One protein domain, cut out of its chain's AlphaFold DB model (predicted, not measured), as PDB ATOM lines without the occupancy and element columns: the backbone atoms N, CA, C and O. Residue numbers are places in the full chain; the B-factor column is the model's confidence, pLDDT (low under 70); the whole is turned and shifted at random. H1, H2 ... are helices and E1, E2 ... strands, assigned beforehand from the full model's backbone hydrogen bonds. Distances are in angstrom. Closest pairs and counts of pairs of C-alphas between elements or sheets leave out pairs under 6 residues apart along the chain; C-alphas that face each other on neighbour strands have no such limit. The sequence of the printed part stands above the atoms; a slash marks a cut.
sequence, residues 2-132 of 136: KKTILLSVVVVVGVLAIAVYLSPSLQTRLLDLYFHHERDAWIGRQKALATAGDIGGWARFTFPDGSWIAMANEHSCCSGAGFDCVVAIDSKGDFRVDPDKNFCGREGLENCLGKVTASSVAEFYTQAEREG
ATOM      1  N   LYS A   2      67.658 -44.626   6.110       65.12
ATOM      2  CA  LYS A   2      66.183 -44.535   5.938       65.12
ATOM      3  C   LYS A   2      65.651 -43.120   5.632       65.12
ATOM      4  O   LYS A   2      64.793 -42.966   4.773       65.12
ATOM      5  N   LYS A   3      66.206 -42.081   6.275       70.56
ATOM      6  CA  LYS A   3      65.829 -40.672   6.028       70.56
ATOM      7  C   LYS A   3      66.216 -40.182   4.625       70.56
ATOM      8  O   LYS A   3      65.477 -39.414   4.029       70.56
ATOM      9  N   THR A   4      67.345 -40.652   4.096       78.75
ATOM     10  CA  THR A   4      67.851 -40.271   2.770       78.75
ATOM     11  C   THR A   4      66.981 -40.859   1.662       78.75
ATOM     12  O   THR A   4      66.616 -40.146   0.739       78.75
ATOM     13  N   ILE A   5      66.567 -42.125   1.806       82.62
ATOM     14  CA  ILE A   5      65.653 -42.793   0.866       82.62
ATOM     15  C   ILE A   5      64.288 -42.092   0.849       82.62
ATOM     16  O   ILE A   5      63.766 -41.802  -0.221       82.62
ATOM     17  N   LEU A   6      63.734 -41.766   2.023       84.44
ATOM     18  CA  LEU A   6      62.459 -41.051   2.117       84.44
ATOM     19  C   LEU A   6      62.522 -39.674   1.437       84.44
ATOM     20  O   LEU A   6      61.621 -39.329   0.680       84.44
ATOM     21  N   LEU A   7      63.601 -38.915   1.663       86.31
ATOM     22  CA  LEU A   7      63.799 -37.609   1.032       86.31
ATOM     23  C   LEU A   7      63.867 -37.732  -0.497       86.31
ATOM     24  O   LEU A   7      63.222 -36.963  -1.202       86.31
ATOM     25  N   SER A   8      64.595 -38.728  -1.010       84.50
ATOM     26  CA  SER A   8      64.674 -38.993  -2.448       84.50
ATOM     27  C   SER A   8      63.311 -39.337  -3.050       84.50
ATOM     28  O   SER A   8      62.979 -38.813  -4.108       84.50
ATOM     29  N   VAL A   9      62.491 -40.150  -2.374       86.31
ATOM     30  CA  VAL A   9      61.128 -40.468  -2.839       86.31
ATOM     31  C   VAL A   9      60.262 -39.211  -2.898       86.31
ATOM     32  O   VAL A   9      59.611 -38.974  -3.910       86.31
ATOM     33  N   VAL A  10      60.289 -38.371  -1.858       88.62
ATOM     34  CA  VAL A  10      59.511 -37.120  -1.825       88.62
ATOM     35  C   VAL A  10      59.923 -36.180  -2.959       88.62
ATOM     36  O   VAL A  10      59.058 -35.623  -3.630       88.62
ATOM     37  N   VAL A  11      61.227 -36.038  -3.216       89.56
ATOM     38  CA  VAL A  11      61.732 -35.206  -4.320       89.56
ATOM     39  C   VAL A  11      61.288 -35.761  -5.673       89.56
ATOM     40  O   VAL A  11      60.800 -35.000  -6.501       89.56
ATOM     41  N   VAL A  12      61.397 -37.073  -5.895       88.56
ATOM     42  CA  VAL A  12      60.981 -37.703  -7.158       88.56
ATOM     43  C   VAL A  12      59.481 -37.527  -7.394       88.56
ATOM     44  O   VAL A  12      59.084 -37.104  -8.476       88.56
ATOM     45  N   VAL A  13      58.647 -37.781  -6.381       88.50
ATOM     46  CA  VAL A  13      57.191 -37.584  -6.478       88.50
ATOM     47  C   VAL A  13      56.855 -36.114  -6.733       88.50
ATOM     48  O   VAL A  13      56.030 -35.821  -7.595       88.50
ATOM     49  N   GLY A  14      57.526 -35.183  -6.049       84.88
ATOM     50  CA  GLY A  14      57.331 -33.746  -6.245       84.88
ATOM     51  C   GLY A  14      57.697 -33.276  -7.656       84.88
ATOM     52  O   GLY A  14      56.925 -32.555  -8.284       84.88
ATOM     53  N   VAL A  15      58.837 -33.723  -8.192       88.31
ATOM     54  CA  VAL A  15      59.267 -33.391  -9.561       88.31
ATOM     55  C   VAL A  15      58.306 -33.976 -10.599       88.31
ATOM     56  O   VAL A  15      57.942 -33.279 -11.544       88.31
ATOM     57  N   LEU A  16      57.845 -35.217 -10.413       85.44
ATOM     58  CA  LEU A  16      56.850 -35.836 -11.294       85.44
ATOM     59  C   LEU A  16      55.516 -35.081 -11.264       85.44
ATOM     60  O   LEU A  16      54.944 -34.821 -12.320       85.44
ATOM     61  N   ALA A  17      55.047 -34.672 -10.083       82.56
ATOM     62  CA  ALA A  17      53.822 -33.887  -9.951       82.56
ATOM     63  C   ALA A  17      53.926 -32.537 -10.681       82.56
ATOM     64  O   ALA A  17      52.996 -32.147 -11.382       82.56
ATOM     65  N   ILE A  18      55.073 -31.853 -10.584       86.12
ATOM     66  CA  ILE A  18      55.324 -30.599 -11.312       86.12
ATOM     67  C   ILE A  18      55.384 -30.844 -12.826       86.12
ATOM     68  O   ILE A  18      54.806 -30.074 -13.589       86.12
ATOM     69  N   ALA A  19      56.039 -31.919 -13.274       81.19
ATOM     70  CA  ALA A  19      56.112 -32.269 -14.693       81.19
ATOM     71  C   ALA A  19      54.725 -32.559 -15.293       81.19
ATOM     72  O   ALA A  19      54.434 -32.119 -16.403       81.19
ATOM     73  N   VAL A  20      53.850 -33.236 -14.540       81.56
ATOM     74  CA  VAL A  20      52.438 -33.421 -14.907       81.56
ATOM     75  C   VAL A  20      51.705 -32.081 -14.899       81.56
ATOM     76  O   VAL A  20      51.024 -31.757 -15.864       81.56
ATOM     77  N   TYR A  21      51.873 -31.260 -13.861       80.50
ATOM     78  CA  TYR A  21      51.199 -29.962 -13.751       80.50
ATOM     79  C   TYR A  21      51.544 -28.999 -14.903       80.50
ATOM     80  O   TYR A  21      50.676 -28.304 -15.423       80.50
ATOM     81  N   LEU A  22      52.803 -28.984 -15.339       87.88
ATOM     82  CA  LEU A  22      53.288 -28.106 -16.408       87.88
ATOM     83  C   LEU A  22      53.072 -28.672 -17.821       87.88
ATOM     84  O   LEU A  22      53.374 -27.985 -18.796       87.88
ATOM     85  N   SER A  23      52.567 -29.904 -17.954       88.94
ATOM     86  CA  SER A  23      52.346 -30.566 -19.242       88.94
ATOM     87  C   SER A  23      50.858 -30.859 -19.469       88.94
ATOM     88  O   SER A  23      50.368 -31.924 -19.082       88.94
ATOM     89  N   PRO A  24      50.126 -29.955 -20.150       85.50
ATOM     90  CA  PRO A  24      48.716 -30.164 -20.471       85.50
ATOM     91  C   PRO A  24      48.463 -31.469 -21.235       85.50
ATOM     92  O   PRO A  24      47.510 -32.180 -20.947       85.50
ATOM     93  N   SER A  25      49.354 -31.842 -22.159       84.69
ATOM     94  CA  SER A  25      49.226 -33.084 -22.929       84.69
ATOM     95  C   SER A  25      49.346 -34.340 -22.064       84.69
ATOM     96  O   SER A  25      48.647 -35.323 -22.319       84.69
ATOM     97  N   LEU A  26      50.199 -34.325 -21.034       85.25
ATOM     98  CA  LEU A  26      50.310 -35.436 -20.091       85.25
ATOM     99  C   LEU A  26      49.076 -35.520 -19.187       85.25
ATOM    100  O   LEU A  26      48.582 -36.619 -18.957       85.25
ATOM    101  N   GLN A  27      48.542 -34.382 -18.733       84.25
ATOM    102  CA  GLN A  27      47.287 -34.349 -17.972       84.25
ATOM    103  C   GLN A  27      46.128 -34.924 -18.777       84.25
ATOM    104  O   GLN A  27      45.438 -35.812 -18.287       84.25
ATOM    105  N   THR A  28      45.947 -34.472 -20.022       84.56
ATOM    106  CA  THR A  28      44.890 -34.981 -20.902       84.56
ATOM    107  C   THR A  28      45.017 -36.485 -21.100       84.56
ATOM    108  O   THR A  28      44.027 -37.187 -20.956       84.56
ATOM    109  N   ARG A  29      46.227 -37.006 -21.343       86.25
ATOM    110  CA  ARG A  29      46.443 -38.456 -21.487       86.25
ATOM    111  C   ARG A  29      46.129 -39.244 -20.218       86.25
ATOM    112  O   ARG A  29      45.586 -40.336 -20.307       86.25
ATOM    113  N   LEU A  30      46.499 -38.731 -19.046       86.38
ATOM    114  CA  LEU A  30      46.208 -39.410 -17.780       86.38
ATOM    115  C   LEU A  30      44.707 -39.420 -17.474       86.38
ATOM    116  O   LEU A  30      44.199 -40.431 -16.999       86.38
ATOM    117  N   LEU A  31      44.005 -38.325 -17.774       84.12
ATOM    118  CA  LEU A  31      42.550 -38.252 -17.652       84.12
ATOM    119  C   LEU A  31      41.852 -39.187 -18.639       84.12
ATOM    120  O   LEU A  31      40.958 -39.918 -18.241       84.12
ATOM    121  N   ASP A  32      42.310 -39.222 -19.888       85.12
ATOM    122  CA  ASP A  32      41.801 -40.122 -20.923       85.12
ATOM    123  C   ASP A  32      41.933 -41.597 -20.504       85.12
ATOM    124  O   ASP A  32      40.959 -42.345 -20.512       85.12
ATOM    125  N   LEU A  33      43.110 -41.995 -20.004       88.31
ATOM    126  CA  LEU A  33      43.328 -43.337 -19.451       88.31
ATOM    127  C   LEU A  33      42.410 -43.644 -18.263       88.31
ATOM    128  O   LEU A  33      41.909 -44.761 -18.148       88.31
ATOM    129  N   TYR A  34      42.204 -42.671 -17.375       88.75
ATOM    130  CA  TYR A  34      41.306 -42.823 -16.235       88.75
ATOM    131  C   TYR A  34      39.848 -43.008 -16.686       88.75
ATOM    132  O   TYR A  34      39.195 -43.950 -16.247       88.75
ATOM    133  N   PHE A  35      39.358 -42.183 -17.615       88.25
ATOM    134  CA  PHE A  35      37.991 -42.278 -18.135       88.25
ATOM    135  C   PHE A  35      37.754 -43.580 -18.901       88.25
ATOM    136  O   PHE A  35      36.721 -44.222 -18.715       88.25
ATOM    137  N   HIS A  36      38.731 -44.028 -19.693       89.69
ATOM    138  CA  HIS A  36      38.679 -45.338 -20.337       89.69
ATOM    139  C   HIS A  36      38.602 -46.477 -19.316       89.69
ATOM    140  O   HIS A  36      37.777 -47.375 -19.468       89.69
ATOM    141  N   HIS A  37      39.405 -46.421 -18.251       91.06
ATOM    142  CA  HIS A  37      39.369 -47.428 -17.194       91.06
ATOM    143  C   HIS A  37      38.013 -47.479 -16.478       91.06
ATOM    144  O   HIS A  37      37.456 -48.562 -16.292       91.06
ATOM    145  N   GLU A  38      37.462 -46.322 -16.103       91.62
ATOM    146  CA  GLU A  38      36.156 -46.233 -15.442       91.62
ATOM    147  C   GLU A  38      35.020 -46.727 -16.346       91.62
ATOM    148  O   GLU A  38      34.153 -47.485 -15.893       91.62
ATOM    149  N   ARG A  39      35.063 -46.378 -17.640       92.50
ATOM    150  CA  ARG A  39      34.115 -46.871 -18.643       92.50
ATOM    151  C   ARG A  39      34.168 -48.389 -18.762       92.50
ATOM    152  O   ARG A  39      33.134 -49.045 -18.657       92.50
ATOM    153  N   ASP A  40      35.357 -48.959 -18.929       94.12
ATOM    154  CA  ASP A  40      35.535 -50.406 -19.079       94.12
ATOM    155  C   ASP A  40      35.097 -51.157 -17.812       94.12
ATOM    156  O   ASP A  40      34.429 -52.194 -17.888       94.12
ATOM    157  N   ALA A  41      35.401 -50.609 -16.631       93.38
ATOM    158  CA  ALA A  41      34.939 -51.151 -15.359       93.38
ATOM    159  C   ALA A  41      33.407 -51.107 -15.243       93.38
ATOM    160  O   ALA A  41      32.794 -52.068 -14.767       93.38
ATOM    161  N   TRP A  42      32.772 -50.019 -15.682       93.69
ATOM    162  CA  TRP A  42      31.317 -49.894 -15.707       93.69
ATOM    163  C   TRP A  42      30.673 -50.881 -16.686       93.69
ATOM    164  O   TRP A  42      29.786 -51.629 -16.270       93.69
ATOM    165  N   ILE A  43      31.171 -50.979 -17.923       95.19
ATOM    166  CA  ILE A  43      30.721 -51.968 -18.920       95.19
ATOM    167  C   ILE A  43      30.831 -53.386 -18.345       95.19
ATOM    168  O   ILE A  43      29.885 -54.172 -18.436       95.19
ATOM    169  N   GLY A  44      31.956 -53.711 -17.700       95.94
ATOM    170  CA  GLY A  44      32.174 -55.006 -17.057       95.94
ATOM    171  C   GLY A  44      31.131 -55.322 -15.981       95.94
ATOM    172  O   GLY A  44      30.602 -56.437 -15.948       95.94
ATOM    173  N   ARG A  45      30.773 -54.340 -15.139       94.81
ATOM    174  CA  ARG A  45      29.695 -54.489 -14.145       94.81
ATOM    175  C   ARG A  45      28.340 -54.720 -14.810       94.81
ATOM    176  O   ARG A  45      27.631 -55.638 -14.408       94.81
ATOM    177  N   GLN A  46      27.999 -53.944 -15.840       95.75
ATOM    178  CA  GLN A  46      26.732 -54.111 -16.556       95.75
ATOM    179  C   GLN A  46      26.628 -55.487 -17.224       95.75
ATOM    180  O   GLN A  46      25.594 -56.142 -17.133       95.75
ATOM    181  N   LYS A  47      27.718 -55.979 -17.820       96.06
ATOM    182  CA  LYS A  47      27.768 -57.325 -18.403       96.06
ATOM    183  C   LYS A  47      27.571 -58.422 -17.354       96.06
ATOM    184  O   LYS A  47      26.880 -59.408 -17.618       96.06
ATOM    185  N   ALA A  48      28.152 -58.260 -16.165       95.69
ATOM    186  CA  ALA A  48      27.959 -59.197 -15.061       95.69
ATOM    187  C   ALA A  48      26.499 -59.215 -14.571       95.69
ATOM    188  O   ALA A  48      25.936 -60.297 -14.406       95.69
ATOM    189  N   LEU A  49      25.872 -58.042 -14.414       94.81
ATOM    190  CA  LEU A  49      24.454 -57.914 -14.051       94.81
ATOM    191  C   LEU A  49      23.542 -58.569 -15.092       94.81
ATOM    192  O   LEU A  49      22.705 -59.404 -14.753       94.81
ATOM    193  N   ALA A  50      23.777 -58.268 -16.369       93.88
ATOM    194  CA  ALA A  50      23.078 -58.876 -17.493       93.88
ATOM    195  C   ALA A  50      23.181 -60.411 -17.494       93.88
ATOM    196  O   ALA A  50      22.173 -61.100 -17.641       93.88
ATOM    197  N   THR A  51      24.378 -60.955 -17.250       93.00
ATOM    198  CA  THR A  51      24.613 -62.408 -17.171       93.00
ATOM    199  C   THR A  51      23.889 -63.048 -15.980       93.00
ATOM    200  O   THR A  51      23.420 -64.179 -16.078       93.00
ATOM    201  N   ALA A  52      23.772 -62.330 -14.860       92.56
ATOM    202  CA  ALA A  52      23.029 -62.774 -13.683       92.56
ATOM    203  C   ALA A  52      21.499 -62.623 -13.826       92.56
ATOM    204  O   ALA A  52      20.761 -63.060 -12.945       92.56
ATOM    205  N   GLY A  53      21.016 -62.008 -14.913       88.75
ATOM    206  CA  GLY A  53      19.602 -61.678 -15.111       88.75
ATOM    207  C   GLY A  53      19.119 -60.472 -14.295       88.75
ATOM    208  O   GLY A  53      17.919 -60.200 -14.262       88.75
ATOM    209  N   ASP A  54      20.029 -59.731 -13.660       92.25
ATOM    210  CA  ASP A  54      19.721 -58.572 -12.821       92.25
ATOM    211  C   ASP A  54      19.700 -57.274 -13.644       92.25
ATOM    212  O   ASP A  54      20.541 -56.388 -13.512       92.25
ATOM    213  N   ILE A  55      18.729 -57.186 -14.555       90.50
ATOM    214  CA  ILE A  55      18.537 -56.037 -15.459       90.50
ATOM    215  C   ILE A  55      17.345 -55.160 -15.050       90.50
ATOM    216  O   ILE A  55      16.826 -54.391 -15.854       90.50
ATOM    217  N   GLY A  56      16.880 -55.262 -13.798       86.38
ATOM    218  CA  GLY A  56      15.681 -54.555 -13.323       86.38
ATOM    219  C   GLY A  56      15.789 -53.024 -13.372       86.38
ATOM    220  O   GLY A  56      14.780 -52.332 -13.503       86.38
ATOM    221  N   GLY A  57      17.012 -52.488 -13.309       86.69
ATOM    222  CA  GLY A  57      17.282 -51.052 -13.432       86.69
ATOM    223  C   GLY A  57      17.324 -50.526 -14.871       86.69
ATOM    224  O   GLY A  57      17.374 -49.313 -15.062       86.69
ATOM    225  N   TRP A  58      17.314 -51.406 -15.874       92.69
ATOM    226  CA  TRP A  58      17.530 -51.047 -17.275       92.69
ATOM    227  C   TRP A  58      16.216 -50.635 -17.950       92.69
ATOM    228  O   TRP A  58      15.134 -51.111 -17.595       92.69
ATOM    229  N   ALA A  59      16.298 -49.751 -18.945       91.44
ATOM    230  CA  ALA A  59      15.161 -49.423 -19.796       91.44
ATOM    231  C   ALA A  59      14.907 -50.592 -20.750       91.44
ATOM    232  O   ALA A  59      15.800 -50.983 -21.497       91.44
ATOM    233  N   ARG A  60      13.703 -51.167 -20.726       91.38
ATOM    234  CA  ARG A  60      13.360 -52.349 -21.525       91.38
ATOM    235  C   ARG A  60      12.291 -52.024 -22.554       91.38
ATOM    236  O   ARG A  60      11.276 -51.417 -22.224       91.38
ATOM    237  N   PHE A  61      12.487 -52.525 -23.765       90.75
ATOM    238  CA  PHE A  61      11.519 -52.469 -24.847       90.75
ATOM    239  C   PHE A  61      11.257 -53.877 -25.389       90.75
ATOM    240  O   PHE A  61      12.189 -54.658 -25.589       90.75
ATOM    241  N   THR A  62       9.985 -54.210 -25.600       92.56
ATOM    242  CA  THR A  62       9.552 -55.511 -26.130       92.56
ATOM    243  C   THR A  62       8.890 -55.289 -27.478       92.56
ATOM    244  O   THR A  62       7.991 -54.457 -27.601       92.56
ATOM    245  N   PHE A  63       9.330 -56.040 -28.477       93.19
ATOM    246  CA  PHE A  63       8.859 -55.951 -29.848       93.19
ATOM    247  C   PHE A  63       7.610 -56.831 -30.075       93.19
ATOM    248  O   PHE A  63       7.369 -57.774 -29.315       93.19
ATOM    249  N   PRO A  64       6.813 -56.566 -31.131       92.75
ATOM    250  CA  PRO A  64       5.654 -57.380 -31.504       92.75
ATOM    251  C   PRO A  64       5.949 -58.869 -31.736       92.75
ATOM    252  O   PRO A  64       5.082 -59.700 -31.482       92.75
ATOM    253  N   ASP A  65       7.154 -59.221 -32.195       93.75
ATOM    254  CA  ASP A  65       7.585 -60.615 -32.386       93.75
ATOM    255  C   ASP A  65       7.945 -61.340 -31.069       93.75
ATOM    256  O   ASP A  65       8.325 -62.512 -31.083       93.75
ATOM    257  N   GLY A  66       7.826 -60.656 -29.925       93.25
ATOM    258  CA  GLY A  66       8.158 -61.167 -28.596       93.25
ATOM    259  C   GLY A  66       9.641 -61.067 -28.231       93.25
ATOM    260  O   GLY A  66      10.002 -61.333 -27.080       93.25
ATOM    261  N   SER A  67      10.503 -60.655 -29.165       95.50
ATOM    262  CA  SER A  67      11.883 -60.298 -28.849       95.50
ATOM    263  C   SER A  67      11.917 -59.026 -27.998       95.50
ATOM    264  O   SER A  67      10.948 -58.270 -27.909       95.50
ATOM    265  N   TRP A  68      13.025 -58.785 -27.310       93.56
ATOM    266  CA  TRP A  68      13.173 -57.618 -26.443       93.56
ATOM    267  C   TRP A  68      14.613 -57.131 -26.428       93.56
ATOM    268  O   TRP A  68      15.537 -57.892 -26.724       93.56
ATOM    269  N   ILE A  69      14.781 -55.867 -26.054       94.00
ATOM    270  CA  ILE A  69      16.068 -55.257 -25.742       94.00
ATOM    271  C   ILE A  69      15.972 -54.535 -24.398       94.00
ATOM    272  O   ILE A  69      14.934 -53.963 -24.059       94.00
ATOM    273  N   ALA A  70      17.033 -54.600 -23.608       94.19
ATOM    274  CA  ALA A  70      17.194 -53.817 -22.396       94.19
ATOM    275  C   ALA A  70      18.473 -52.993 -22.510       94.19
ATOM    276  O   ALA A  70      19.498 -53.506 -22.947       94.19
ATOM    277  N   MET A  71      18.413 -51.726 -22.114       94.38
ATOM    278  CA  MET A  71      19.510 -50.779 -22.235       94.38
ATOM    279  C   MET A  71      19.792 -50.091 -20.904       94.38
ATOM    280  O   MET A  71      18.873 -49.722 -20.168       94.38
ATOM    281  N   ALA A  72      21.070 -49.875 -20.627       92.81
ATOM    282  CA  ALA A  72      21.539 -49.010 -19.556       92.81
ATOM    283  C   ALA A  72      22.476 -47.961 -20.139       92.81
ATOM    284  O   ALA A  72      23.180 -48.214 -21.115       92.81
ATOM    285  N   ASN A  73      22.489 -46.783 -19.531       91.75
ATOM    286  CA  ASN A  73      23.389 -45.712 -19.907       91.75
ATOM    287  C   ASN A  73      24.143 -45.184 -18.690       91.75
ATOM    288  O   ASN A  73      23.635 -45.190 -17.571       91.75
ATOM    289  N   GLU A  74      25.341 -44.687 -18.945       89.12
ATOM    290  CA  GLU A  74      26.066 -43.805 -18.051       89.12
ATOM    291  C   GLU A  74      26.266 -42.478 -18.775       89.12
ATOM    292  O   GLU A  74      26.653 -42.435 -19.944       89.12
ATOM    293  N   HIS A  75      25.974 -41.397 -18.064       85.88
ATOM    294  CA  HIS A  75      26.320 -40.053 -18.485       85.88
ATOM    295  C   HIS A  75      26.979 -39.366 -17.299       85.88
ATOM    296  O   HIS A  75      26.313 -38.783 -16.437       85.88
ATOM    297  N   SER A  76      28.302 -39.461 -17.233       73.81
ATOM    298  CA  SER A  76      29.064 -39.084 -16.049       73.81
ATOM    299  C   SER A  76      29.298 -37.562 -15.927       73.81
ATOM    300  O   SER A  76      30.369 -37.121 -15.499       73.81
ATOM    301  N   CYS A  77      28.307 -36.725 -16.249       65.94
ATOM    302  CA  CYS A  77      28.420 -35.275 -16.050       65.94
ATOM    303  C   CYS A  77      28.409 -34.874 -14.562       65.94
ATOM    304  O   CYS A  77      29.038 -33.884 -14.195       65.94
ATOM    305  N   CYS A  78      27.764 -35.665 -13.692       54.12
ATOM    306  CA  CYS A  78      27.628 -35.367 -12.258       54.12
ATOM    307  C   CYS A  78      28.590 -36.153 -11.346       54.12
ATOM    308  O   CYS A  78      28.929 -35.674 -10.268       54.12
ATOM    309  N   SER A  79      29.025 -37.352 -11.744       60.22
ATOM    310  CA  SER A  79      29.887 -38.236 -10.937       60.22
ATOM    311  C   SER A  79      31.387 -37.958 -11.105       60.22
ATOM    312  O   SER A  79      32.192 -38.478 -10.337       60.22
ATOM    313  N   GLY A  80      31.777 -37.130 -12.082       60.91
ATOM    314  CA  GLY A  80      33.176 -36.758 -12.327       60.91
ATOM    315  C   GLY A  80      34.040 -37.856 -12.960       60.91
ATOM    316  O   GLY A  80      35.224 -37.625 -13.188       60.91
ATOM    317  N   ALA A  81      33.470 -39.023 -13.282       65.19
ATOM    318  CA  ALA A  81      34.150 -40.091 -14.019       65.19
ATOM    319  C   ALA A  81      34.273 -39.808 -15.531       65.19
ATOM    320  O   ALA A  81      34.968 -40.540 -16.218       65.19
ATOM    321  N   GLY A  82      33.645 -38.741 -16.043       74.69
ATOM    322  CA  GLY A  82      33.956 -38.115 -17.332       74.69
ATOM    323  C   GLY A  82      33.731 -38.955 -18.592       74.69
ATOM    324  O   GLY A  82      34.240 -38.566 -19.639       74.69
ATOM    325  N   PHE A  83      32.998 -40.069 -18.518       84.50
ATOM    326  CA  PHE A  83      32.696 -40.905 -19.679       84.50
ATOM    327  C   PHE A  83      31.198 -41.001 -19.977       84.50
ATOM    328  O   PHE A  83      30.340 -40.840 -19.102       84.50
ATOM    329  N   ASP A  84      30.932 -41.311 -21.237       89.38
ATOM    330  CA  ASP A  84      29.628 -41.611 -21.796       89.38
ATOM    331  C   ASP A  84      29.632 -43.072 -22.241       89.38
ATOM    332  O   ASP A  84      30.653 -43.581 -22.707       89.38
ATOM    333  N   CYS A  85      28.537 -43.791 -22.010       91.12
ATOM    334  CA  CYS A  85      28.390 -45.146 -22.522       91.12
ATOM    335  C   CYS A  85      26.929 -45.581 -22.510       91.12
ATOM    336  O   CYS A  85      26.191 -45.317 -21.559       91.12
ATOM    337  N   VAL A  86      26.530 -46.332 -23.527       93.75
ATOM    338  CA  VAL A  86      25.267 -47.061 -23.571       93.75
ATOM    339  C   VAL A  86      25.578 -48.532 -23.806       93.75
ATOM    340  O   VAL A  86      26.335 -48.891 -24.702       93.75
ATOM    341  N   VAL A  87      24.973 -49.402 -23.011       95.25
ATOM    342  CA  VAL A  87      25.029 -50.853 -23.213       95.25
ATOM    343  C   VAL A  87      23.637 -51.375 -23.499       95.25
ATOM    344  O   VAL A  87      22.648 -50.858 -22.974       95.25
ATOM    345  N   ALA A  88      23.566 -52.415 -24.317       95.25
ATOM    346  CA  ALA A  88      22.338 -53.120 -24.627       95.25
ATOM    347  C   ALA A  88      22.526 -54.623 -24.423       95.25
ATOM    348  O   ALA A  88      23.590 -55.165 -24.713       95.25
ATOM    349  N   ILE A  89      21.479 -55.294 -23.952       96.31
ATOM    350  CA  ILE A  89      21.338 -56.746 -24.032       96.31
ATOM    351  C   ILE A  89      20.015 -57.085 -24.703       96.31
ATOM    352  O   ILE A  89      18.978 -56.505 -24.370       96.31
ATOM    353  N   ASP A  90      20.042 -58.021 -25.643       95.25
ATOM    354  CA  ASP A  90      18.839 -58.484 -26.323       95.25
ATOM    355  C   ASP A  90      18.297 -59.816 -25.777       95.25
ATOM    356  O   ASP A  90      18.907 -60.510 -24.962       95.25
ATOM    357  N   SER A  91      17.121 -60.198 -26.269       94.38
ATOM    358  CA  SER A  91      16.453 -61.465 -25.940       94.38
ATOM    359  C   SER A  91      17.222 -62.744 -26.280       94.38
ATOM    360  O   SER A  91      16.834 -63.816 -25.814       94.38
ATOM    361  N   LYS A  92      18.295 -62.656 -27.072       94.19
ATOM    362  CA  LYS A  92      19.205 -63.766 -27.389       94.19
ATOM    363  C   LYS A  92      20.432 -63.776 -26.472       94.19
ATOM    364  O   LYS A  92      21.233 -64.705 -26.558       94.19
ATOM    365  N   GLY A  93      20.565 -62.783 -25.594       92.75
ATOM    366  CA  GLY A  93      21.716 -62.591 -24.722       92.75
ATOM    367  C   GLY A  93      22.892 -61.891 -25.403       92.75
ATOM    368  O   GLY A  93      23.991 -61.916 -24.849       92.75
ATOM    369  N   ASP A  94      22.695 -61.289 -26.582       94.81
ATOM    370  CA  ASP A  94      23.743 -60.516 -27.251       94.81
ATOM    371  C   ASP A  94      23.946 -59.194 -26.507       94.81
ATOM    372  O   ASP A  94      23.001 -58.421 -26.343       94.81
ATOM    373  N   PHE A  95      25.168 -58.967 -26.025       95.62
ATOM    374  CA  PHE A  95      25.540 -57.779 -25.263       95.62
ATOM    375  C   PHE A  95      26.370 -56.862 -26.149       95.62
ATOM    376  O   PHE A  95      27.462 -57.246 -26.570       95.62
ATOM    377  N   ARG A  96      25.879 -55.646 -26.376       95.38
ATOM    378  CA  ARG A  96      26.519 -54.660 -27.248       95.38
ATOM    379  C   ARG A  96      26.780 -53.353 -26.537       95.38
ATOM    380  O   ARG A  96      26.088 -53.010 -25.574       95.38
ATOM    381  N   VAL A  97      27.772 -52.622 -27.029       95.38
ATOM    382  CA  VAL A  97      28.232 -51.381 -26.406       95.38
ATOM    383  C   VAL A  97      28.323 -50.275 -27.442       95.38
ATOM    384  O   VAL A  97      28.959 -50.441 -28.475       95.38
ATOM    385  N   ASP A  98      27.746 -49.126 -27.120       94.19
ATOM    386  CA  ASP A  98      28.087 -47.847 -27.729       94.19
ATOM    387  C   ASP A  98      28.908 -47.046 -26.696       94.19
ATOM    388  O   ASP A  98      28.373 -46.610 -25.669       94.19
ATOM    389  N   PRO A  99      30.232 -46.920 -26.887       90.69
ATOM    390  CA  PRO A  99      31.128 -46.346 -25.890       90.69
ATOM    391  C   PRO A  99      31.202 -44.814 -25.932       90.69
ATOM    392  O   PRO A  99      31.973 -44.256 -25.150       90.69
ATOM    393  N   ASP A 100      30.474 -44.175 -26.853       87.75
ATOM    394  CA  ASP A 100      30.563 -42.738 -27.133       87.75
ATOM    395  C   ASP A 100      29.196 -42.033 -27.018       87.75
ATOM    396  O   ASP A 100      29.124 -40.804 -26.984       87.75
ATOM    397  N   LYS A 101      28.092 -42.790 -26.945       89.12
ATOM    398  CA  LYS A 101      26.742 -42.251 -26.751       89.12
ATOM    399  C   LYS A 101      26.367 -42.136 -25.280       89.12
ATOM    400  O   LYS A 101      26.724 -42.962 -24.443       89.12
ATOM    401  N   ASN A 102      25.524 -41.153 -24.993       87.06
ATOM    402  CA  ASN A 102      24.857 -40.971 -23.715       87.06
ATOM    403  C   ASN A 102      23.414 -40.491 -23.892       87.06
ATOM    404  O   ASN A 102      22.996 -40.034 -24.958       87.06
ATOM    405  N   PHE A 103      22.668 -40.536 -22.790       86.62
ATOM    406  CA  PHE A 103      21.382 -39.857 -22.670       86.62
ATOM    407  C   PHE A 103      21.297 -39.150 -21.320       86.62
ATOM    408  O   PHE A 103      21.878 -39.608 -20.334       86.62
ATOM    409  N   CYS A 104      20.546 -38.052 -21.264       81.44
ATOM    410  CA  CYS A 104      20.246 -37.358 -20.017       81.44
ATOM    411  C   CYS A 104      19.281 -38.205 -19.175       81.44
ATOM    412  O   CYS A 104      18.062 -38.067 -19.268       81.44
ATOM    413  N   GLY A 105      19.846 -39.117 -18.385       80.75
ATOM    414  CA  GLY A 105      19.096 -40.045 -17.551       80.75
ATOM    415  C   GLY A 105      18.296 -41.082 -18.343       80.75
ATOM    416  O   GLY A 105      18.416 -41.221 -19.564       80.75
ATOM    417  N   ARG A 106      17.467 -41.822 -17.608       82.81
ATOM    418  CA  ARG A 106      16.635 -42.909 -18.137       82.81
ATOM    419  C   ARG A 106      15.539 -42.412 -19.081       82.81
ATOM    420  O   ARG A 106      15.241 -43.080 -20.062       82.81
ATOM    421  N   GLU A 107      14.983 -41.231 -18.831       83.25
ATOM    422  CA  GLU A 107      13.921 -40.650 -19.664       83.25
ATOM    423  C   GLU A 107      14.399 -40.375 -21.095       83.25
ATOM    424  O   GLU A 107      13.696 -40.672 -22.058       83.25
ATOM    425  N   GLY A 108      15.622 -39.847 -21.254       84.12
ATOM    426  CA  GLY A 108      16.212 -39.622 -22.575       84.12
ATOM    427  C   GLY A 108      16.421 -40.925 -23.350       84.12
ATOM    428  O   GLY A 108      16.142 -40.983 -24.548       84.12
ATOM    429  N   LEU A 109      16.854 -41.973 -22.645       86.31
ATOM    430  CA  LEU A 109      17.029 -43.321 -23.182       86.31
ATOM    431  C   LEU A 109      15.685 -43.930 -23.619       86.31
ATOM    432  O   LEU A 109      15.554 -44.397 -24.747       86.31
ATOM    433  N   GLU A 110      14.664 -43.872 -22.762       86.69
ATOM    434  CA  GLU A 110      13.321 -44.387 -23.058       86.69
ATOM    435  C   GLU A 110      12.636 -43.615 -24.194       86.69
ATOM    436  O   GLU A 110      11.970 -44.217 -25.034       86.69
ATOM    437  N   ASN A 111      12.843 -42.299 -24.288       85.50
ATOM    438  CA  ASN A 111      12.349 -41.498 -25.408       85.50
ATOM    439  C   ASN A 111      13.028 -41.886 -26.732       85.50
ATOM    440  O   ASN A 111      12.367 -41.953 -27.765       85.50
ATOM    441  N   CYS A 112      14.336 -42.167 -26.722       82.69
ATOM    442  CA  CYS A 112      15.027 -42.692 -27.901       82.69
ATOM    443  C   CYS A 112      14.449 -44.049 -28.315       82.69
ATOM    444  O   CYS A 112      14.059 -44.215 -29.467       82.69
ATOM    445  N   LEU A 113      14.284 -44.969 -27.359       83.25
ATOM    446  CA  LEU A 113      13.646 -46.266 -27.593       83.25
ATOM    447  C   LEU A 113      12.231 -46.128 -28.172       83.25
ATOM    448  O   LEU A 113      11.887 -46.833 -29.114       83.25
ATOM    449  N   GLY A 114      11.428 -45.192 -27.660       81.00
ATOM    450  CA  GLY A 114      10.062 -44.951 -28.130       81.00
ATOM    451  C   GLY A 114       9.956 -44.392 -29.554       81.00
ATOM    452  O   GLY A 114       8.891 -44.487 -30.159       81.00
ATOM    453  N   LYS A 115      11.037 -43.822 -30.105       82.38
ATOM    454  CA  LYS A 115      11.088 -43.346 -31.500       82.38
ATOM    455  C   LYS A 115      11.426 -44.450 -32.495       82.38
ATOM    456  O   LYS A 115      11.096 -44.315 -33.671       82.38
ATOM    457  N   VAL A 116      12.072 -45.524 -32.042       80.81
ATOM    458  CA  VAL A 116      12.467 -46.631 -32.911       80.81
ATOM    459  C   VAL A 116      11.234 -47.462 -33.257       80.81
ATOM    460  O   VAL A 116      10.709 -48.220 -32.444       80.81
ATOM    461  N   THR A 117      10.769 -47.342 -34.498       82.25
ATOM    462  CA  THR A 117       9.643 -48.115 -35.028       82.25
ATOM    463  C   THR A 117      10.124 -49.469 -35.539       82.25
ATOM    464  O   THR A 117      10.095 -49.723 -36.741       82.25
ATOM    465  N   ALA A 118      10.611 -50.329 -34.646       87.50
ATOM    466  CA  ALA A 118      11.071 -51.671 -34.993       87.50
ATOM    467  C   ALA A 118      10.074 -52.746 -34.547       87.50
ATOM    468  O   ALA A 118       9.416 -52.623 -33.515       87.50
ATOM    469  N   SER A 119       9.993 -53.826 -35.325       90.88
ATOM    470  CA  SER A 119       9.142 -54.985 -35.044       90.88
ATOM    471  C   SER A 119       9.921 -56.197 -34.517       90.88
ATOM    472  O   SER A 119       9.310 -57.200 -34.156       90.88
ATOM    473  N   SER A 120      11.255 -56.108 -34.483       92.94
ATOM    474  CA  SER A 120      12.180 -57.141 -34.002       92.94
ATOM    475  C   SER A 120      13.505 -56.525 -33.540       92.94
ATOM    476  O   SER A 120      13.856 -55.418 -33.953       92.94
ATOM    477  N   VAL A 121      14.304 -57.274 -32.774       93.12
ATOM    478  CA  VAL A 121      15.683 -56.883 -32.403       93.12
ATOM    479  C   VAL A 121      16.580 -56.610 -33.623       93.12
ATOM    480  O   VAL A 121      17.399 -55.695 -33.603       93.12
ATOM    481  N   ALA A 122      16.446 -57.386 -34.702       90.75
ATOM    482  CA  ALA A 122      17.278 -57.198 -35.896       90.75
ATOM    483  C   ALA A 122      16.969 -55.862 -36.593       90.75
ATOM    484  O   ALA A 122      17.873 -55.126 -36.996       90.75
ATOM    485  N   GLU A 123      15.680 -55.539 -36.696       91.12
ATOM    486  CA  GLU A 123      15.230 -54.252 -37.215       91.12
ATOM    487  C   GLU A 123      15.631 -53.102 -36.285       91.12
ATOM    488  O   GLU A 123      16.052 -52.053 -36.768       91.12
ATOM    489  N   PHE A 124      15.580 -53.322 -34.967       92.50
ATOM    490  CA  PHE A 124      16.019 -52.343 -33.982       92.50
ATOM    491  C   PHE A 124      17.463 -51.913 -34.219       92.50
ATOM    492  O   PHE A 124      17.691 -50.723 -34.368       92.50
ATOM    493  N   TYR A 125      18.421 -52.841 -34.323       89.94
ATOM    494  CA  TYR A 125      19.823 -52.459 -34.534       89.94
ATOM    495  C   TYR A 125      20.031 -51.691 -35.848       89.94
ATOM    496  O   TYR A 125      20.793 -50.733 -35.880       89.94
ATOM    497  N   THR A 126      19.273 -52.028 -36.895       87.94
ATOM    498  CA  THR A 126      19.330 -51.311 -38.183       87.94
ATOM    499  C   THR A 126      18.776 -49.881 -38.078       87.94
ATOM    500  O   THR A 126      19.212 -48.979 -38.795       87.94
ATOM    501  N   GLN A 127      17.781 -49.654 -37.218       87.25
ATOM    502  CA  GLN A 127      17.193 -48.330 -36.993       87.25
ATOM    503  C   GLN A 127      17.944 -47.517 -35.934       87.25
ATOM    504  O   GLN A 127      18.044 -46.302 -36.071       87.25
ATOM    505  N   ALA A 128      18.504 -48.165 -34.915       86.62
ATOM    506  CA  ALA A 128      19.263 -47.533 -33.843       86.62
ATOM    507  C   ALA A 128      20.468 -46.759 -34.400       86.62
ATOM    508  O   ALA A 128      20.688 -45.614 -34.008       86.62
ATOM    509  N   GLU A 129      21.154 -47.310 -35.408       84.44
ATOM    510  CA  GLU A 129      22.212 -46.608 -36.149       84.44
ATOM    511  C   GLU A 129      21.730 -45.278 -36.756       84.44
ATOM    512  O   GLU A 129      22.463 -44.288 -36.758       84.44
ATOM    513  N   ARG A 130      20.472 -45.196 -37.213       81.75
ATOM    514  CA  ARG A 130      19.887 -43.959 -37.769       81.75
ATOM    515  C   ARG A 130      19.591 -42.910 -36.701       81.75
ATOM    516  O   ARG A 130      19.684 -41.720 -36.983       81.75
ATOM    517  N   GLU A 131      19.290 -43.349 -35.483       81.31
ATOM    518  CA  GLU A 131      19.158 -42.493 -34.293       81.31
ATOM    519  C   GLU A 131      20.533 -42.178 -33.649       81.31
ATOM    520  O   GLU A 131      20.642 -41.506 -32.613       81.31
ATOM    521  N   GLY A 132      21.616 -42.634 -34.292       83.06
ATOM    522  CA  GLY A 132      22.997 -42.389 -33.906       83.06
ATOM    523  C   GLY A 132      23.460 -43.219 -32.711       83.06
ATOM    524  O   GLY A 132      24.242 -42.695 -31.922       83.06
TER     525      GLY A 132
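What this domain is: This is residues 2 to 132 of the 136 residues of an uncharacterized protein of Candidatus Riflebacteria bacterium (UniProt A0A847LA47). A long helix, H2, packs with its second half on one face of a small four-stranded antiparallel sheet, and two short helices, H3 and H4, are on the other face. At its first end H2 meets H1 in a corner, and H1 sticks out with residues 2 to 18 as an arm that adds to the length. The printed part has 131 residues with four named helices and four named strands, in the order H1 H2 E1 E2 E3 E4 H3 H4; the sheet runs E1 - E2 - E3 - E4, and the class is mixed, helices and strands. The whole is only just loose, close to extended, with a radius of gyration of the C-alphas of 20.9 A and spans of 73 by 30 by 22 A.

Where its parts are: H1, residues 2 to 21, begins with C-alpha 2 at (66.183, -44.535, 5.938) and is 28.7 A long. H2, residues 24 to 52, is 42.1 A long and ends with C-alpha 52 at (23.029, -62.774, -13.683). The strands are E1, residues 59 to 62; E2, residues 68 to 75, 23.3 A long; E3, residues 84 to 90, 20.5 A long; and E4, residues 95 to 98. H3, residues 105 to 115, is 16.4 A long, and H4, residues 121 to 131, is 14.9 A long, with C-alpha 131 at (19.158, -42.493, -34.293).

How they stand to each other: H1 and H2 only just touch, only at the corner by their link, with 3 pairs of C-alphas within 8 A; the closest are those of Val 20 and Leu 26, 6.0 A apart, and the lines are about perpendicular at 87 degrees. H1 is not on the sheet. The strands form a meander, each the antiparallel neighbour of the one before, in three hairpins. N 61 and O 69 of E1 and E2 are 2.9 A apart, N 72 and O 87 of E2 and E3 are 3.0 A apart, and N 88 and O 96 of E3 and E4 are 2.9 A apart, within hydrogen-bond range. Helices on both faces of the sheet give three layers, H2 on one face and H3 and H4 on the other. H2 lies over E3 at a height over the sheet of 7.6 A and runs along the strands, at 20 degrees to E3 on the local plane; the closest C-alphas of the two are those of Ala 50 and Ile 89, 7.1 A apart. H3 lies over E1 at a height over the sheet of 7.1 A, along the strands; the C-alphas of Ala 59 and Glu 110, the closest, are 6.3 A apart. The closest C-alphas of H4 and E2 are those of Trp 68 and Val 121, 6.5 A apart. H3 and H4 are close but not clearly touching, with Cys 112 and Glu 131 as the closest C-alphas at 7.6 A. In H1 and H2 every O i to N i+4 pair is within hydrogen-bond range; in H3 and in H4, 6 of 7 are.

The domain as a whole: The C-alphas farthest apart, those of Thr 4 and Pro 64, are 73.0 A apart. The printed part has no cut and no long link. Its mean pLDDT is 87.4; residue 2 and residues 77 to 81, in the link from E2 to E3, are under 70.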